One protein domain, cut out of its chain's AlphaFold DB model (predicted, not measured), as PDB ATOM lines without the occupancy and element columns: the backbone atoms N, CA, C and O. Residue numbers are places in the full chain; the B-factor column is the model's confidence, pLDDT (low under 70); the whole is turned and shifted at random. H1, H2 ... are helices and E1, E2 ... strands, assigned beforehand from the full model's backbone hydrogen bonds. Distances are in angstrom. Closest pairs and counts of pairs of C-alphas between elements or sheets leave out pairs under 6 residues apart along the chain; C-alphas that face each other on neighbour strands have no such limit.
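AT A GLANCE: This is residues 5 to 53 and 88 to 166 of the 216 residues of an uncharacterized protein of Lachnospira eligens (UniProt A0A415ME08). A twisted wall of five strands has two helices over one face, the long H2 along E1 and E4 and the shorter H1 over E3, while the other face is bare. The 128 printed residues run E1, H1, E2, E3, H2, E4, E5, with sheet order E2, E3, E1, E4, E5, antiparallel throughout. The class is mixed; the whole is compact, with a radius of gyration of the C-alphas of 15.3 A and spans of 45 by 39 by 26 A.

IN THESE COORDINATES: E1, residues 5 to 14, begins at C-alpha 5 (32.534, -27.664, 98.300) and spans 28.1 A. H1 is residues 20 to 32, 18.5 A, and E2 residues 45 to 50. E3, residues 90 to 99, spans 29.0 A, and H2, residues 103 to 120, 26.0 A. E4, residues 122 to 131, 25.3 A, bends by 75 degrees at residue 125. E5, residues 136 to 140, ends at C-alpha 140 (50.311, -31.880, 100.933).

HOW THE PARTS SIT: N 8 and O 129 of E1 and E4 are 2.9 A apart, N 92 and O 11 of E3 and E1 2.8 A, N 47 and O 93 of E2 and E3 2.9 A, and N 139 and O 128 of the hairpin E4 and E5 2.8 A, each within hydrogen-bond range. E1, H1, E2 and E3, H2, E4 are split strand-helix-strand units, same-way strands with another strand between them, both crossovers right-handed. H1 and H2 are on the same face, two layers, at heights over the sheet of 9.5 A and 9.2 A. They only just touch, with 3 pairs of C-alphas within 8 A, only at their ends; Val 30 and Arg 120 have the closest C-alphas, 7.2 A. O i to N i+4 pairs are within range throughout H1 and in 13 of 14 in H2.

THE WHOLE: Residues 54 to 87 are not printed; C-alphas 53 and 88 are 10.0 A apart. The link H1 to E2 is long, and residues 141 to 166 hold no named element. Mean pLDDT of the printed part is 93.4; residue 166 is under 70.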
ATOM      1  N   THR A   5      31.132 -27.369  98.039       96.50
ATOM      2  CA  THR A   5      32.534 -27.664  98.300       96.50
ATOM      3  C   THR A   5      32.960 -28.911  97.544       96.50
ATOM      4  O   THR A   5      32.176 -29.820  97.287       96.50
ATOM      5  N   TYR A   6      34.226 -28.947  97.162       97.38
ATOM      6  CA  TYR A   6      34.803 -30.002  96.354       97.38
ATOM      7  C   TYR A   6      36.039 -30.553  97.045       97.38
ATOM      8  O   TYR A   6      36.812 -29.790  97.630       97.38
ATOM      9  N   ILE A   7      36.227 -31.864  96.949       98.06
ATOM     10  CA  ILE A   7      37.443 -32.561  97.374       98.06
ATOM     11  C   ILE A   7      37.967 -33.297  96.148       98.06
ATOM     12  O   ILE A   7      37.215 -34.034  95.516       98.06
ATOM     13  N   ASN A   8      39.230 -33.090  95.792       98.31
ATOM     14  CA  ASN A   8      39.861 -33.783  94.673       98.31
ATOM     15  C   ASN A   8      41.328 -34.045  94.960       98.31
ATOM     16  O   ASN A   8      42.075 -33.121  95.273       98.31
ATOM     17  N   GLY A   9      41.768 -35.289  94.811       97.88
ATOM     18  CA  GLY A   9      43.184 -35.579  94.949       97.88
ATOM     19  C   GLY A   9      43.541 -37.043  95.009       97.88
ATOM     20  O   GLY A   9      42.699 -37.926  94.856       97.88
ATOM     21  N   THR A  10      44.821 -37.278  95.258       98.19
ATOM     22  CA  THR A  10      45.418 -38.606  95.325       98.19
ATOM     23  C   THR A  10      46.294 -38.751  96.556       98.19
ATOM     24  O   THR A  10      46.940 -37.794  96.989       98.19
ATOM     25  N   VAL A  11      46.348 -39.967  97.090       97.94
ATOM     26  CA  VAL A  11      47.258 -40.351  98.172       97.94
ATOM     27  C   VAL A  11      47.821 -41.737  97.869       97.94
ATOM     28  O   VAL A  11      47.060 -42.639  97.513       97.94
ATOM     29  N   THR A  12      49.130 -41.932  98.014       97.69
ATOM     30  CA  THR A  12      49.720 -43.277  98.029       97.69
ATOM     31  C   THR A  12      49.527 -43.868  99.424       97.69
ATOM     32  O   THR A  12      49.832 -43.231 100.427       97.69
ATOM     33  N   VAL A  13      49.021 -45.093  99.516       97.44
ATOM     34  CA  VAL A  13      48.794 -45.796 100.781       97.44
ATOM     35  C   VAL A  13      49.476 -47.155 100.788       97.44
ATOM     36  O   VAL A  13      49.576 -47.818  99.753       97.44
ATOM     37  N   ARG A  14      49.918 -47.575 101.973       95.88
ATOM     38  CA  ARG A  14      50.666 -48.814 102.201       95.88
ATOM     39  C   ARG A  14      49.957 -49.701 103.226       95.88
ATOM     40  O   ARG A  14      50.294 -49.660 104.412       95.88
ATOM     41  N   PRO A  15      48.908 -50.443 102.819       95.75
ATOM     42  CA  PRO A  15      48.201 -51.341 103.718       95.75
ATOM     43  C   PRO A  15      49.083 -52.523 104.113       95.75
ATOM     44  O   PRO A  15      49.885 -53.030 103.328       95.75
ATOM     45  N   MET A  16      48.886 -52.998 105.337       92.62
ATOM     46  CA  MET A  16      49.509 -54.234 105.790       92.62
ATOM     47  C   MET A  16      48.881 -55.450 105.118       92.62
ATOM     48  O   MET A  16      47.729 -55.418 104.693       92.62
ATOM     49  N   GLY A  17      49.640 -56.539 105.065       92.50
ATOM     50  CA  GLY A  17      49.162 -57.840 104.617       92.50
ATOM     51  C   GLY A  17      50.308 -58.713 104.123       92.50
ATOM     52  O   GLY A  17      51.360 -58.221 103.714       92.50
ATOM     53  N   ARG A  18      50.104 -60.024 104.173       91.12
ATOM     54  CA  ARG A  18      51.075 -61.057 103.788       91.12
ATOM     55  C   ARG A  18      50.935 -61.429 102.315       91.12
ATOM     56  O   ARG A  18      51.907 -61.813 101.679       91.12
ATOM     57  N   THR A  19      49.735 -61.265 101.762       93.00
ATOM     58  CA  THR A  19      49.412 -61.530 100.353       93.00
ATOM     59  C   THR A  19      48.792 -60.303  99.685       93.00
ATOM     60  O   THR A  19      48.292 -59.404 100.364       93.00
ATOM     61  N   GLN A  20      48.777 -60.261  98.347       94.81
ATOM     62  CA  GLN A  20      48.104 -59.175  97.621       94.81
ATOM     63  C   GLN A  20      46.597 -59.085  97.940       94.81
ATOM     64  O   GLN A  20      46.120 -57.974  98.186       94.81
ATOM     65  N   PRO A  21      45.838 -60.203  97.983       95.12
ATOM     66  CA  PRO A  21      44.430 -60.159  98.371       95.12
ATOM     67  C   PRO A  21      44.212 -59.675  99.808       95.12
ATOM     68  O   PRO A  21      43.313 -58.873 100.038       95.12
ATOM     69  N   GLU A  22      45.045 -60.102 100.766       95.56
ATOM     70  CA  GLU A  22      44.928 -59.662 102.164       95.56
ATOM     71  C   GLU A  22      45.165 -58.151 102.298       95.56
ATOM     72  O   GLU A  22      44.383 -57.471 102.957       95.56
ATOM     73  N   LYS A  23      46.170 -57.601 101.599       96.12
ATOM     74  CA  LYS A  23      46.423 -56.148 101.553       96.12
ATOM     75  C   LYS A  23      45.221 -55.371 101.032       96.12
ATOM     76  O   LYS A  23      44.829 -54.359 101.615       96.12
ATOM     77  N   ARG A  24      44.616 -55.855  99.944       97.06
ATOM     78  CA  ARG A  24      43.422 -55.238  99.359       97.06
ATOM     79  C   ARG A  24      42.238 -55.289 100.326       97.06
ATOM     80  O   ARG A  24      41.600 -54.263 100.538       97.06
ATOM     81  N   TYR A  25      41.992 -56.449 100.931       96.94
ATOM     82  CA  TYR A  25      40.922 -56.653 101.907       96.94
ATOM     83  C   TYR A  25      41.069 -55.744 103.134       96.94
ATOM     84  O   TYR A  25      40.102 -55.106 103.553       96.94
ATOM     85  N   ILE A  26      42.283 -55.641 103.685       97.38
ATOM     86  CA  ILE A  26      42.589 -54.763 104.820       97.38
ATOM     87  C   ILE A  26      42.338 -53.304 104.440       97.38
ATOM     88  O   ILE A  26      41.670 -52.591 105.185       97.38
ATOM     89  N   LEU A  27      42.814 -52.860 103.272       97.88
ATOM     90  CA  LEU A  27      42.608 -51.488 102.809       97.88
ATOM     91  C   LEU A  27      41.123 -51.150 102.627       97.88
ATOM     92  O   LEU A  27      40.664 -50.120 103.119       97.88
ATOM     93  N   GLU A  28      40.364 -52.016 101.957       97.75
ATOM     94  CA  GLU A  28      38.922 -51.827 101.759       97.75
ATOM     95  C   GLU A  28      38.176 -51.787 103.093       97.75
ATOM     96  O   GLU A  28      37.365 -50.890 103.328       97.75
ATOM     97  N   THR A  29      38.500 -52.706 104.003       97.69
ATOM     98  CA  THR A  29      37.914 -52.735 105.347       97.69
ATOM     99  C   THR A  29      38.231 -51.454 106.114       97.69
ATOM    100  O   THR A  29      37.324 -50.839 106.675       97.69
ATOM    101  N   VAL A  30      39.486 -50.988 106.095       97.19
ATOM    102  CA  VAL A  30      39.872 -49.720 106.727       97.19
ATOM    103  C   VAL A  30      39.011 -48.583 106.204       97.19
ATOM    104  O   VAL A  30      38.410 -47.887 107.021       97.19
ATOM    105  N   LEU A  31      38.936 -48.418 104.879       97.25
ATOM    106  CA  LEU A  31      38.211 -47.330 104.223       97.25
ATOM    107  C   LEU A  31      36.718 -47.348 104.569       97.25
ATOM    108  O   LEU A  31      36.162 -46.303 104.907       97.25
ATOM    109  N   ASN A  32      36.102 -48.531 104.596       96.06
ATOM    110  CA  ASN A  32      34.696 -48.714 104.969       96.06
ATOM    111  C   ASN A  32      34.405 -48.379 106.445       96.06
ATOM    112  O   ASN A  32      33.270 -48.062 106.798       96.06
ATOM    113  N   HIS A  33      35.418 -48.417 107.313       95.00
ATOM    114  CA  HIS A  33      35.313 -48.060 108.732       95.00
ATOM    115  C   HIS A  33      35.753 -46.621 109.049       95.00
ATOM    116  O   HIS A  33      35.889 -46.271 110.231       95.00
ATOM    117  N   LEU A  34      36.070 -45.792 108.053       96.44
ATOM    118  CA  LEU A  34      36.427 -44.389 108.281       96.44
ATOM    119  C   LEU A  34      35.174 -43.502 108.424       96.44
ATOM    120  O   LEU A  34      34.124 -43.810 107.863       96.44
ATOM    121  N   PRO A  35      35.255 -42.388 109.178       95.00
ATOM    122  CA  PRO A  35      34.145 -41.441 109.288       95.00
ATOM    123  C   PRO A  35      33.890 -40.739 107.951       95.00
ATOM    124  O   PRO A  35      34.830 -40.320 107.297       95.00
ATOM    125  N   ARG A  36      32.634 -40.554 107.560       92.31
ATOM    126  CA  ARG A  36      32.276 -40.024 106.235       92.31
ATOM    127  C   ARG A  36      32.462 -38.498 106.157       92.31
ATOM    128  O   ARG A  36      32.258 -37.806 107.155       92.31
ATOM    129  N   ALA A  37      32.834 -37.992 104.980       93.19
ATOM    130  CA  ALA A  37      32.724 -36.575 104.623       93.19
ATOM    131  C   ALA A  37      31.473 -36.414 103.752       93.19
ATOM    132  O   ALA A  37      31.400 -37.022 102.682       93.19
ATOM    133  N   THR A  38      30.485 -35.669 104.245       93.06
ATOM    134  CA  THR A  38      29.107 -35.742 103.737       93.06
ATOM    135  C   THR A  38      28.638 -34.425 103.122       93.06
ATOM    136  O   THR A  38      29.098 -33.338 103.487       93.06
ATOM    137  N   GLY A  39      27.691 -34.525 102.193       91.75
ATOM    138  CA  GLY A  39      26.951 -33.425 101.577       91.75
ATOM    139  C   GLY A  39      25.479 -33.805 101.410       91.75
ATOM    140  O   GLY A  39      25.107 -34.967 101.570       91.75
ATOM    141  N   SER A  40      24.613 -32.836 101.099       90.25
ATOM    142  CA  SER A  40      23.170 -33.106 100.972       90.25
ATOM    143  C   SER A  40      22.810 -33.997  99.775       90.25
ATOM    144  O   SER A  40      21.776 -34.661  99.798       90.25
ATOM    145  N   GLU A  41      23.672 -34.054  98.757       90.56
ATOM    146  CA  GLU A  41      23.485 -34.854  97.535       90.56
ATOM    147  C   GLU A  41      24.388 -36.091  97.455       90.56
ATOM    148  O   GLU A  41      24.365 -36.810  96.458       90.56
ATOM    149  N   GLY A  42      25.170 -36.366  98.496       91.06
ATOM    150  CA  GLY A  42      26.080 -37.501  98.519       91.06
ATOM    151  C   GLY A  42      27.338 -37.221  99.316       91.06
ATOM    152  O   GLY A  42      27.569 -36.118  99.813       91.06
ATOM    153  N   ASP A  43      28.157 -38.253  99.417       95.69
ATOM    154  CA  ASP A  43      29.385 -38.238 100.189       95.69
ATOM    155  C   ASP A  43      30.608 -38.258  99.288       95.69
ATOM    156  O   ASP A  43      30.515 -38.467  98.084       95.69
ATOM    157  N   MET A  44      31.773 -38.063  99.899       97.12
ATOM    158  CA  MET A  44      33.043 -38.275  99.225       97.12
ATOM    159  C   MET A  44      33.212 -39.736  98.786       97.12
ATOM    160  O   MET A  44      33.155 -40.654  99.608       97.12
ATOM    161  N   ASP A  45      33.531 -39.915  97.509       97.44
ATOM    162  CA  ASP A  45      33.929 -41.182  96.917       97.44
ATOM    163  C   ASP A  45      35.430 -41.429  97.093       97.44
ATOM    164  O   ASP A  45      36.263 -40.513  97.058       97.44
ATOM    165  N   VAL A  46      35.778 -42.707  97.253       98.19
ATOM    166  CA  VAL A  46      37.163 -43.173  97.335       98.19
ATOM    167  C   VAL A  46      37.362 -44.313  96.350       98.19
ATOM    168  O   VAL A  46      36.750 -45.373  96.467       98.19
ATOM    169  N   TYR A  47      38.269 -44.117  95.402       98.12
ATOM    170  CA  TYR A  47      38.660 -45.139  94.438       98.12
ATOM    171  C   TYR A  47      40.022 -45.702  94.814       98.12
ATOM    172  O   TYR A  47      40.917 -44.952  95.189       98.12
ATOM    173  N   ILE A  48      40.201 -47.015  94.682       98.25
ATOM    174  CA  ILE A  48      41.445 -47.693  95.051       98.25
ATOM    175  C   ILE A  48      42.083 -48.304  93.804       98.25
ATOM    176  O   ILE A  48      41.540 -49.245  93.219       98.25
ATOM    177  N   ILE A  49      43.275 -47.831  93.461       97.81
ATOM    178  CA  ILE A  49      44.064 -48.263  92.309       97.81
ATOM    179  C   ILE A  49      45.303 -48.999  92.822       97.81
ATOM    180  O   ILE A  49      46.104 -48.441  93.567       97.81
ATOM    181  N   GLN A  50      45.485 -50.259  92.433       96.06
ATOM    182  CA  GLN A  50      46.722 -50.983  92.735       96.06
ATOM    183  C   GLN A  50      47.824 -50.543  91.766       96.06
ATOM    184  O   GLN A  50      47.593 -50.529  90.555       96.06
ATOM    185  N   LYS A  51      49.018 -50.195  92.268       96.25
ATOM    186  CA  LYS A  51      50.150 -49.877  91.385       96.25
ATOM    187  C   LYS A  51      50.575 -51.122  90.596       96.25
ATOM    188  O   LYS A  51      50.524 -52.248  91.091       96.25
ATOM    189  N   ASN A  52      51.019 -50.917  89.359       94.06
ATOM    190  CA  ASN A  52      51.584 -51.993  88.548       94.06
ATOM    191  C   ASN A  52      52.936 -52.456  89.115       94.06
ATOM    192  O   ASN A  52      53.652 -51.687  89.755       94.06
ATOM    193  N   GLY A  53      53.308 -53.706  88.836       92.25
ATOM    194  CA  GLY A  53      54.567 -54.289  89.304       92.25
ATOM    195  C   GLY A  53      54.525 -54.706  90.775       92.25
ATOM    196  O   GLY A  53      53.460 -54.988  91.317       92.25
ATOM    197  N   ASP A  88      53.100 -53.363  97.715       94.94
ATOM    198  CA  ASP A  88      52.799 -52.725  98.994       94.94
ATOM    199  C   ASP A  88      52.065 -51.399  98.806       94.94
ATOM    200  O   ASP A  88      51.452 -50.917  99.751       94.94
ATOM    201  N   GLU A  89      52.110 -50.800  97.615       96.81
ATOM    202  CA  GLU A  89      51.564 -49.468  97.365       96.81
ATOM    203  C   GLU A  89      50.272 -49.491  96.540       96.81
ATOM    204  O   GLU A  89      50.185 -50.048  95.438       96.81
ATOM    205  N   TYR A  90      49.275 -48.776  97.047       97.88
ATOM    206  CA  TYR A  90      48.037 -48.454  96.350       97.88
ATOM    207  C   TYR A  90      47.918 -46.940  96.215       97.88
ATOM    208  O   TYR A  90      48.398 -46.196  97.062       97.88
ATOM    209  N   ILE A  91      47.265 -46.470  95.162       98.25
ATOM    210  CA  ILE A  91      46.874 -45.070  95.019       98.25
ATOM    211  C   ILE A  91      45.389 -45.002  95.335       98.25
ATOM    212  O   ILE A  91      44.588 -45.680  94.689       98.25
ATOM    213  N   ILE A  92      45.018 -44.184  96.313       98.19
ATOM    214  CA  ILE A  92      43.625 -43.808  96.510       98.19
ATOM    215  C   ILE A  92      43.355 -42.475  95.827       98.19
ATOM    216  O   ILE A  92      44.158 -41.546  95.919       98.19
ATOM    217  N   VAL A  93      42.224 -42.390  95.137       98.50
ATOM    218  CA  VAL A  93      41.705 -41.150  94.558       98.50
ATOM    219  C   VAL A  93      40.491 -40.746  95.374       98.50
ATOM    220  O   VAL A  93      39.568 -41.545  95.527       98.50
ATOM    221  N   VAL A  94      40.501 -39.525  95.897       98.12
ATOM    222  CA  VAL A  94      39.365 -38.941  96.615       98.12
ATOM    223  C   VAL A  94      38.665 -37.937  95.712       98.12
ATOM    224  O   VAL A  94      39.321 -37.089  95.101       98.12
ATOM    225  N   ASN A  95      37.344 -38.043  95.614       98.12
ATOM    226  CA  ASN A  95      36.519 -37.161  94.798       98.12
ATOM    227  C   ASN A  95      35.218 -36.839  95.535       98.12
ATOM    228  O   ASN A  95      34.574 -37.729  96.079       98.12
ATOM    229  N   ALA A  96      34.833 -35.568  95.569       96.88
ATOM    230  CA  ALA A  96      33.559 -35.154  96.134       96.88
ATOM    231  C   ALA A  96      33.066 -33.850  95.506       96.88
ATOM    232  O   ALA A  96      33.855 -32.929  95.275       96.88
ATOM    233  N   ALA A  97      31.751 -33.754  95.326       96.44
ATOM    234  CA  ALA A  97      31.017 -32.517  95.084       96.44
ATOM    235  C   ALA A  97      29.896 -32.428  96.129       96.44
ATOM    236  O   ALA A  97      28.837 -33.028  95.979       96.44
ATOM    237  N   LEU A  98      30.164 -31.727  97.229       95.81
ATOM    238  CA  LEU A  98      29.314 -31.706  98.412       95.81
ATOM    239  C   LEU A  98      28.464 -30.433  98.421       95.81
ATOM    240  O   LEU A  98      28.983 -29.318  98.508       95.81
ATOM    241  N   ARG A  99      27.146 -30.607  98.333       94.00
ATOM    242  CA  ARG A  99      26.165 -29.520  98.371       94.00
ATOM    243  C   ARG A  99      25.748 -29.173  99.803       94.00
ATOM    244  O   ARG A  99      25.680 -30.050 100.664       94.00
ATOM    245  N   ASP A 100      25.425 -27.898 100.009       93.25
ATOM    246  CA  ASP A 100      24.971 -27.283 101.261       93.25
ATOM    247  C   ASP A 100      26.012 -27.426 102.379       93.25
ATOM    248  O   ASP A 100      25.701 -27.754 103.525       93.25
ATOM    249  N   ARG A 101      27.281 -27.205 102.017       92.56
ATOM    250  CA  ARG A 101      28.434 -27.308 102.916       92.56
ATOM    251  C   ARG A 101      29.286 -26.061 102.842       92.56
ATOM    252  O   ARG A 101      29.573 -25.547 101.760       92.56
ATOM    253  N   GLU A 102      29.769 -25.632 103.999       93.56
ATOM    254  CA  GLU A 102      30.805 -24.612 104.078       93.56
ATOM    255  C   GLU A 102      32.204 -25.236 103.992       93.56
ATOM    256  O   GLU A 102      32.443 -26.395 104.365       93.56
ATOM    257  N   PHE A 103      33.168 -24.441 103.521       95.50
ATOM    258  CA  PHE A 103      34.560 -24.874 103.359       95.50
ATOM    259  C   PHE A 103      35.144 -25.457 104.656       95.50
ATOM    260  O   PHE A 103      35.746 -26.528 104.639       95.50
ATOM    261  N   GLU A 104      34.933 -24.781 105.790       95.75
ATOM    262  CA  GLU A 104      35.498 -25.185 107.086       95.75
ATOM    263  C   GLU A 104      34.932 -26.523 107.580       95.75
ATOM    264  O   GLU A 104      35.633 -27.315 108.214       95.75
ATOM    265  N   GLU A 105      33.661 -26.801 107.279       95.12
ATOM    266  CA  GLU A 105      33.024 -28.064 107.645       95.12
ATOM    267  C   GLU A 105      33.619 -29.220 106.845       95.12
ATOM    268  O   GLU A 105      34.042 -30.221 107.427       95.12
ATOM    269  N   THR A 106      33.730 -29.021 105.529       96.62
ATOM    270  CA  THR A 106      34.306 -29.988 104.587       96.62
ATOM    271  C   THR A 106      35.762 -30.279 104.925       96.62
ATOM    272  O   THR A 106      36.161 -31.436 105.039       96.62
ATOM    273  N   TYR A 107      36.553 -29.230 105.168       97.19
ATOM    274  CA  TYR A 107      37.951 -29.353 105.568       97.19
ATOM    275  C   TYR A 107      38.097 -30.157 106.864       97.19
ATOM    276  O   TYR A 107      38.917 -31.072 106.952       97.19
ATOM    277  N   ARG A 108      37.277 -29.856 107.876       97.19
ATOM    278  CA  ARG A 108      37.317 -30.548 109.168       97.19
ATOM    279  C   ARG A 108      36.940 -32.023 109.046       97.19
ATOM    280  O   ARG A 108      37.562 -32.855 109.706       97.19
ATOM    281  N   GLU A 109      35.919 -32.352 108.266       97.50
ATOM    282  CA  GLU A 109      35.501 -33.741 108.049       97.50
ATOM    283  C   GLU A 109      36.530 -34.526 107.252       97.50
ATOM    284  O   GLU A 109      36.928 -35.605 107.695       97.50
ATOM    285  N   PHE A 110      37.046 -33.947 106.167       97.81
ATOM    286  CA  PHE A 110      38.123 -34.556 105.402       97.81
ATOM    287  C   PHE A 110      39.354 -34.810 106.276       97.81
ATOM    288  O   PHE A 110      39.858 -35.926 106.312       97.81
ATOM    289  N   MET A 111      39.811 -33.820 107.050       97.25
ATOM    290  CA  MET A 111      40.978 -33.995 107.922       97.25
ATOM    291  C   MET A 111      40.747 -35.050 109.009       97.25
ATOM    292  O   MET A 111      41.669 -35.792 109.343       97.25
ATOM    293  N   LYS A 112      39.525 -35.165 109.549       97.38
ATOM    294  CA  LYS A 112      39.174 -36.247 110.483       97.38
ATOM    295  C   LYS A 112      39.238 -37.614 109.807       97.38
ATOM    296  O   LYS A 112      39.831 -38.525 110.383       97.38
ATOM    297  N   TRP A 113      38.649 -37.760 108.621       97.94
ATOM    298  CA  TRP A 113      38.739 -38.982 107.817       97.94
ATOM    299  C   TRP A 113      40.203 -39.329 107.521       97.94
ATOM    300  O   TRP A 113      40.646 -40.444 107.792       97.94
ATOM    301  N   PHE A 114      40.987 -38.340 107.098       97.38
ATOM    302  CA  PHE A 114      42.361 -38.525 106.656       97.38
ATOM    303  C   PHE A 114      43.322 -38.886 107.793       97.38
ATOM    304  O   PHE A 114      44.108 -39.820 107.668       97.38
ATOM    305  N   VAL A 115      43.213 -38.235 108.956       96.62
ATOM    306  CA  VAL A 115      44.001 -38.601 110.147       96.62
ATOM    307  C   VAL A 115      43.677 -40.022 110.615       96.62
ATOM    308  O   VAL A 115      44.565 -40.742 111.068       96.62
ATOM    309  N   ARG A 116      42.411 -40.456 110.512       97.12
ATOM    310  CA  ARG A 116      42.016 -41.832 110.860       97.12
ATOM    311  C   ARG A 116      42.564 -42.854 109.868       97.12
ATOM    312  O   ARG A 116      42.948 -43.932 110.309       97.12
ATOM    313  N   LEU A 117      42.636 -42.509 108.584       97.50
ATOM    314  CA  LEU A 117      43.318 -43.318 107.578       97.50
ATOM    315  C   LEU A 117      44.811 -43.454 107.911       97.50
ATOM    316  O   LEU A 117      45.275 -44.577 108.080       97.50
ATOM    317  N   CYS A 118      45.519 -42.332 108.104       96.12
ATOM    318  CA  CYS A 118      46.971 -42.309 108.347       96.12
ATOM    319  C   CYS A 118      47.386 -43.090 109.603       96.12
ATOM    320  O   CYS A 118      48.467 -43.658 109.647       96.12
ATOM    321  N   LYS A 119      46.518 -43.160 110.620       95.38
ATOM    322  CA  LYS A 119      46.743 -43.992 111.813       95.38
ATOM    323  C   LYS A 119      46.732 -45.491 111.523       95.38
ATOM    324  O   LYS A 119      47.470 -46.242 112.148       95.38
ATOM    325  N   ARG A 120      45.869 -45.927 110.602       95.62
ATOM    326  CA  ARG A 120      45.604 -47.346 110.311       95.62
ATOM    327  C   ARG A 120      46.468 -47.884 109.175       95.62
ATOM    328  O   ARG A 120      46.779 -49.071 109.165       95.62
ATOM    329  N   VAL A 121      46.807 -47.028 108.215       95.88
ATOM    330  CA  VAL A 121      47.527 -47.361 106.984       95.88
ATOM    331  C   VAL A 121      48.555 -46.267 106.710       95.88
ATOM    332  O   VAL A 121      48.218 -45.084 106.773       95.88
ATOM    333  N   GLY A 122      49.790 -46.655 106.381       94.12
ATOM    334  CA  GLY A 122      50.840 -45.700 106.025       94.12
ATOM    335  C   GLY A 122      50.429 -44.882 104.801       94.12
ATOM    336  O   GLY A 122      49.938 -45.449 103.825       94.12
ATOM    337  N   CYS A 123      50.583 -43.561 104.866       95.38
ATOM    338  CA  CYS A 123      50.182 -42.632 103.810       95.38
ATOM    339  C   CYS A 123      51.384 -41.804 103.350       95.38
ATOM    340  O   CYS A 123      52.070 -41.199 104.167       95.38
ATOM    341  N   GLU A 124      51.597 -41.757 102.039       92.88
ATOM    342  CA  GLU A 124      52.717 -41.101 101.362       92.88
ATOM    343  C   GLU A 124      52.195 -40.361 100.108       92.88
ATOM    344  O   GLU A 124      51.046 -40.542  99.696       92.88
ATOM    345  N   ASP A 125      53.017 -39.500  99.496       93.19
ATOM    346  CA  ASP A 125      52.693 -38.761  98.257       93.19
ATOM    347  C   ASP A 125      51.307 -38.082  98.256       93.19
ATOM    348  O   ASP A 125      50.470 -38.284  97.372       93.19
ATOM    349  N   ILE A 126      51.040 -37.279  99.285       96.12
ATOM    350  CA  ILE A 126      49.721 -36.683  99.522       96.12
ATOM    351  C   ILE A 126      49.544 -35.423  98.672       96.12
ATOM    352  O   ILE A 126      50.310 -34.464  98.814       96.12
ATOM    353  N   LEU A 127      48.490 -35.394  97.854       97.19
ATOM    354  CA  LEU A 127      48.068 -34.210  97.111       97.19
ATOM    355  C   LEU A 127      46.540 -34.160  97.017       97.19
ATOM    356  O   LEU A 127      45.947 -34.809  96.159       97.19
ATOM    357  N   VAL A 128      45.906 -33.371  97.886       98.25
ATOM    358  CA  VAL A 128      44.446 -33.199  97.901       98.25
ATOM    359  C   VAL A 128      44.072 -31.727  97.945       98.25
ATOM    360  O   VAL A 128      44.479 -30.997  98.844       98.25
ATOM    361  N   GLU A 129      43.274 -31.287  96.982       98.44
ATOM    362  CA  GLU A 129      42.650 -29.973  96.966       98.44
ATOM    363  C   GLU A 129      41.270 -30.040  97.627       98.44
ATOM    364  O   GLU A 129      40.454 -30.913  97.321       98.44
ATOM    365  N   ILE A 130      41.000 -29.079  98.510       97.88
ATOM    366  CA  ILE A 130      39.650 -28.773  98.982       97.88
ATOM    367  C   ILE A 130      39.313 -27.365  98.523       97.88
ATOM    368  O   ILE A 130      40.082 -26.431  98.768       97.88
ATOM    369  N   LYS A 131      38.162 -27.202  97.877       97.50
ATOM    370  CA  LYS A 131      37.730 -25.935  97.285       97.50
ATOM    371  C   LYS A 131      36.278 -25.641  97.637       97.50
ATOM    372  O   LYS A 131      35.412 -26.465  97.392       97.50
ATOM    373  N   GLY A 132      36.018 -24.470  98.201       94.19
ATOM    374  CA  GLY A 132      34.690 -23.878  98.348       94.19
ATOM    375  C   GLY A 132      34.529 -22.668  97.428       94.19
ATOM    376  O   GLY A 132      35.332 -22.465  96.519       94.19
ATOM    377  N   TYR A 133      33.507 -21.850  97.685       87.12
ATOM    378  CA  TYR A 133      33.176 -20.691  96.847       87.12
ATOM    379  C   TYR A 133      34.316 -19.651  96.775       87.12
ATOM    380  O   TYR A 133      34.804 -19.366  95.686       87.12
ATOM    381  N   ASP A 134      34.813 -19.179  97.927       89.00
ATOM    382  CA  ASP A 134      35.873 -18.148  98.005       89.00
ATOM    383  C   ASP A 134      37.200 -18.656  98.593       89.00
ATOM    384  O   ASP A 134      38.167 -17.905  98.732       89.00
ATOM    385  N   LYS A 135      37.253 -19.925  99.005       94.75
ATOM    386  CA  LYS A 135      38.399 -20.505  99.714       94.75
ATOM    387  C   LYS A 135      38.850 -21.791  99.051       94.75
ATOM    388  O   LYS A 135      38.032 -22.629  98.685       94.75
ATOM    389  N   SER A 136      40.156 -21.987  98.983       96.50
ATOM    390  CA  SER A 136      40.755 -23.248  98.565       96.50
ATOM    391  C   SER A 136      42.010 -23.528  99.374       96.50
ATOM    392  O   SER A 136      42.707 -22.609  99.809       96.50
ATOM    393  N   THR A 137      42.325 -24.802  99.556       97.50
ATOM    394  CA  THR A 137      43.584 -25.236 100.156       97.50
ATOM    395  C   THR A 137      44.075 -26.502  99.482       97.50
ATOM    396  O   THR A 137      43.280 -27.324  99.030       97.50
ATOM    397  N   ILE A 138      45.395 -26.661  99.448       97.25
ATOM    398  CA  ILE A 138      46.046 -27.887  99.002       97.25
ATOM    399  C   ILE A 138      46.703 -28.526 100.216       97.25
ATOM    400  O   ILE A 138      47.629 -27.975 100.825       97.25
ATOM    401  N   ILE A 139      46.217 -29.711 100.548       96.00
ATOM    402  CA  ILE A 139      46.789 -30.600 101.540       96.00
ATOM    403  C   ILE A 139      47.900 -31.371 100.841       96.00
ATOM    404  O   ILE A 139      47.676 -32.108  99.882       96.00
ATOM    405  N   LYS A 140      49.113 -31.157 101.332       94.31
ATOM    406  CA  LYS A 140      50.311 -31.880 100.933       94.31
ATOM    407  C   LYS A 140      51.083 -32.265 102.172       94.31
ATOM    408  O   LYS A 140      51.020 -31.545 103.176       94.31
ATOM    409  N   ASP A 141      51.822 -33.356 102.079       86.81
ATOM    410  CA  ASP A 141      52.659 -33.768 103.190       86.81
ATOM    411  C   ASP A 141      53.778 -32.751 103.451       86.81
ATOM    412  O   ASP A 141      54.249 -32.045 102.550       86.81
ATOM    413  N   ARG A 142      54.168 -32.626 104.716       86.00
ATOM    414  CA  ARG A 142      55.238 -31.735 105.164       86.00
ATOM    415  C   ARG A 142      56.009 -32.409 106.279       86.00
ATOM    416  O   ARG A 142      55.429 -33.075 107.128       86.00
ATOM    417  N   ASN A 143      57.307 -32.143 106.331       85.62
ATOM    418  CA  ASN A 143      58.135 -32.645 107.416       85.62
ATOM    419  C   ASN A 143      57.826 -31.929 108.734       85.62
ATOM    420  O   ASN A 143      57.503 -30.734 108.764       85.62
ATOM    421  N   ILE A 144      57.982 -32.654 109.839       82.31
ATOM    422  CA  ILE A 144      57.846 -32.110 111.188       82.31
ATOM    423  C   ILE A 144      58.921 -31.036 111.402       82.31
ATOM    424  O   ILE A 144      60.115 -31.277 111.262       82.31
ATOM    425  N   GLN A 145      58.520 -29.832 111.812       79.56
ATOM    426  CA  GLN A 145      59.432 -28.680 111.924       79.56
ATOM    427  C   GLN A 145      60.434 -28.759 113.100       79.56
ATOM    428  O   GLN A 145      61.206 -27.831 113.333       79.56
ATOM    429  N   ARG A 146      60.455 -29.858 113.864       76.06
ATOM    430  CA  ARG A 146      61.393 -30.070 114.978       76.06
ATOM    431  C   ARG A 146      62.679 -30.719 114.471       76.06
ATOM    432  O   ARG A 146      62.625 -31.789 113.880       76.06
ATOM    433  N   LYS A 147      63.841 -30.155 114.825       71.12
ATOM    434  CA  LYS A 147      65.175 -30.615 114.373       71.12
ATOM    435  C   LYS A 147      65.430 -32.122 114.547       71.12
ATOM    436  O   LYS A 147      66.097 -32.720 113.717       71.12
ATOM    437  N   LYS A 148      64.899 -32.743 115.607       81.69
ATOM    438  CA  LYS A 148      65.062 -34.187 115.867       81.69
ATOM    439  C   LYS A 148      64.297 -35.078 114.871       81.69
ATOM    440  O   LYS A 148      64.729 -36.195 114.608       81.69
ATOM    441  N   TYR A 149      63.180 -34.592 114.336       75.88
ATOM    442  CA  TYR A 149      62.235 -35.366 113.522       75.88
ATOM    443  C   TYR A 149      62.007 -34.737 112.144       75.88
ATOM    444  O   TYR A 149      61.023 -35.039 111.484       75.88
ATOM    445  N   SER A 150      62.915 -33.874 111.683       77.88
ATOM    446  CA  SER A 150      62.769 -33.141 110.417       77.88
ATOM    447  C   SER A 150      62.830 -34.019 109.166       77.88
ATOM    448  O   SER A 150      62.610 -33.520 108.066       77.88
ATOM    449  N   TRP A 151      63.163 -35.299 109.325       78.12
ATOM    450  CA  TRP A 151      63.119 -36.322 108.282       78.12
ATOM    451  C   TRP A 151      61.771 -37.050 108.221       78.12
ATOM    452  O   TRP A 151      61.505 -37.709 107.225       78.12
ATOM    453  N   LYS A 152      60.935 -36.937 109.263       79.00
ATOM    454  CA  LYS A 152      59.638 -37.605 109.345       79.00
ATOM    455  C   LYS A 152      58.530 -36.655 108.909       79.00
ATOM    456  O   LYS A 152      58.534 -35.472 109.275       79.00
ATOM    457  N   SER A 153      57.605 -37.164 108.109       87.25
ATOM    458  CA  SER A 153      56.457 -36.393 107.655       87.25
ATOM    459  C   SER A 153      55.367 -36.347 108.728       87.25
ATOM    460  O   SER A 153      55.320 -37.190 109.625       87.25
ATOM    461  N   VAL A 154      54.515 -35.319 108.691       89.00
ATOM    462  CA  VAL A 154      53.434 -35.159 109.677       89.00
ATOM    463  C   VAL A 154      52.447 -36.320 109.593       89.00
ATOM    464  O   VAL A 154      51.964 -36.764 110.630       89.00
ATOM    465  N   PHE A 155      52.140 -36.798 108.387       92.06
ATOM    466  CA  PHE A 155      51.169 -37.873 108.199       92.06
ATOM    467  C   PHE A 155      51.771 -39.262 108.418       92.06
ATOM    468  O   PHE A 155      51.094 -40.109 108.996       92.06
ATOM    469  N   ASP A 156      53.043 -39.469 108.074       87.75
ATOM    470  CA  ASP A 156      53.776 -40.698 108.398       87.75
ATOM    471  C   ASP A 156      53.897 -40.900 109.920       87.75
ATOM    472  O   ASP A 156      53.757 -42.006 110.434       87.75
ATOM    473  N   ASP A 157      54.061 -39.820 110.694       89.31
ATOM    474  CA  ASP A 157      54.120 -39.902 112.163       89.31
ATOM    475  C   ASP A 157      52.806 -40.285 112.842       89.31
ATOM    476  O   ASP A 157      52.810 -40.652 114.016       89.31
ATOM    477  N   LEU A 158      51.690 -40.247 112.115       92.81
ATOM    478  CA  LEU A 158      50.412 -40.711 112.641       92.81
ATOM    479  C   LEU A 158      50.281 -42.231 112.622       92.81
ATOM    480  O   LEU A 158      49.444 -42.738 113.370       92.81
ATOM    481  N   PHE A 159      51.046 -42.929 111.778       92.88
ATOM    482  CA  PHE A 159      50.911 -44.367 111.599       92.88
ATOM    483  C   PHE A 159      51.233 -45.117 112.893       92.88
ATOM    484  O   PHE A 159      52.287 -44.938 113.506       92.88
ATOM    485  N   GLU A 160      50.289 -45.944 113.334       92.50
ATOM    486  CA  GLU A 160      50.450 -46.763 114.527       92.50
ATOM    487  C   GLU A 160      51.216 -48.027 114.126       92.50
ATOM    488  O   GLU A 160      50.662 -48.915 113.487       92.50
ATOM    489  N   ASP A 161      52.506 -48.103 114.452       89.81
ATOM    490  CA  ASP A 161      53.324 -49.254 114.069       89.81
ATOM    491  C   ASP A 161      52.765 -50.570 114.633       89.81
ATOM    492  O   ASP A 161      52.344 -50.610 115.795       89.81
ATOM    493  N   PRO A 162      52.839 -51.675 113.872       89.75
ATOM    494  CA  PRO A 162      52.418 -52.978 114.365       89.75
ATOM    495  C   PRO A 162      53.179 -53.405 115.616       89.75
ATOM    496  O   PRO A 162      54.372 -53.122 115.781       89.75
ATOM    497  N   SER A 163      52.509 -54.173 116.467       88.06
ATOM    498  CA  SER A 163      53.024 -54.675 117.738       88.06
ATOM    499  C   SER A 163      54.366 -55.399 117.571       88.06
ATOM    500  O   SER A 163      55.273 -55.245 118.395       88.06
ATOM    501  N   TRP A 164      54.554 -56.124 116.463       83.69
ATOM    502  CA  TRP A 164      55.788 -56.854 116.157       83.69
ATOM    503  C   TRP A 164      56.966 -55.974 115.709       83.69
ATOM    504  O   TRP A 164      58.101 -56.443 115.756       83.69
ATOM    505  N   CYS A 165      56.748 -54.712 115.331       80.31
ATOM    506  CA  CYS A 165      57.824 -53.783 114.961       80.31
ATOM    507  C   CYS A 165      58.487 -53.122 116.185       80.31
ATOM    508  O   CYS A 165      59.622 -52.647 116.114       80.31
ATOM    509  N   ASN A 166      57.814 -53.111 117.340       68.94
ATOM    510  CA  ASN A 166      58.289 -52.438 118.551       68.94
ATOM    511  C   ASN A 166      59.172 -53.353 119.422       68.94
ATOM    512  O   ASN A 166      58.748 -53.862 120.460       68.94
TER     513      ASN A 166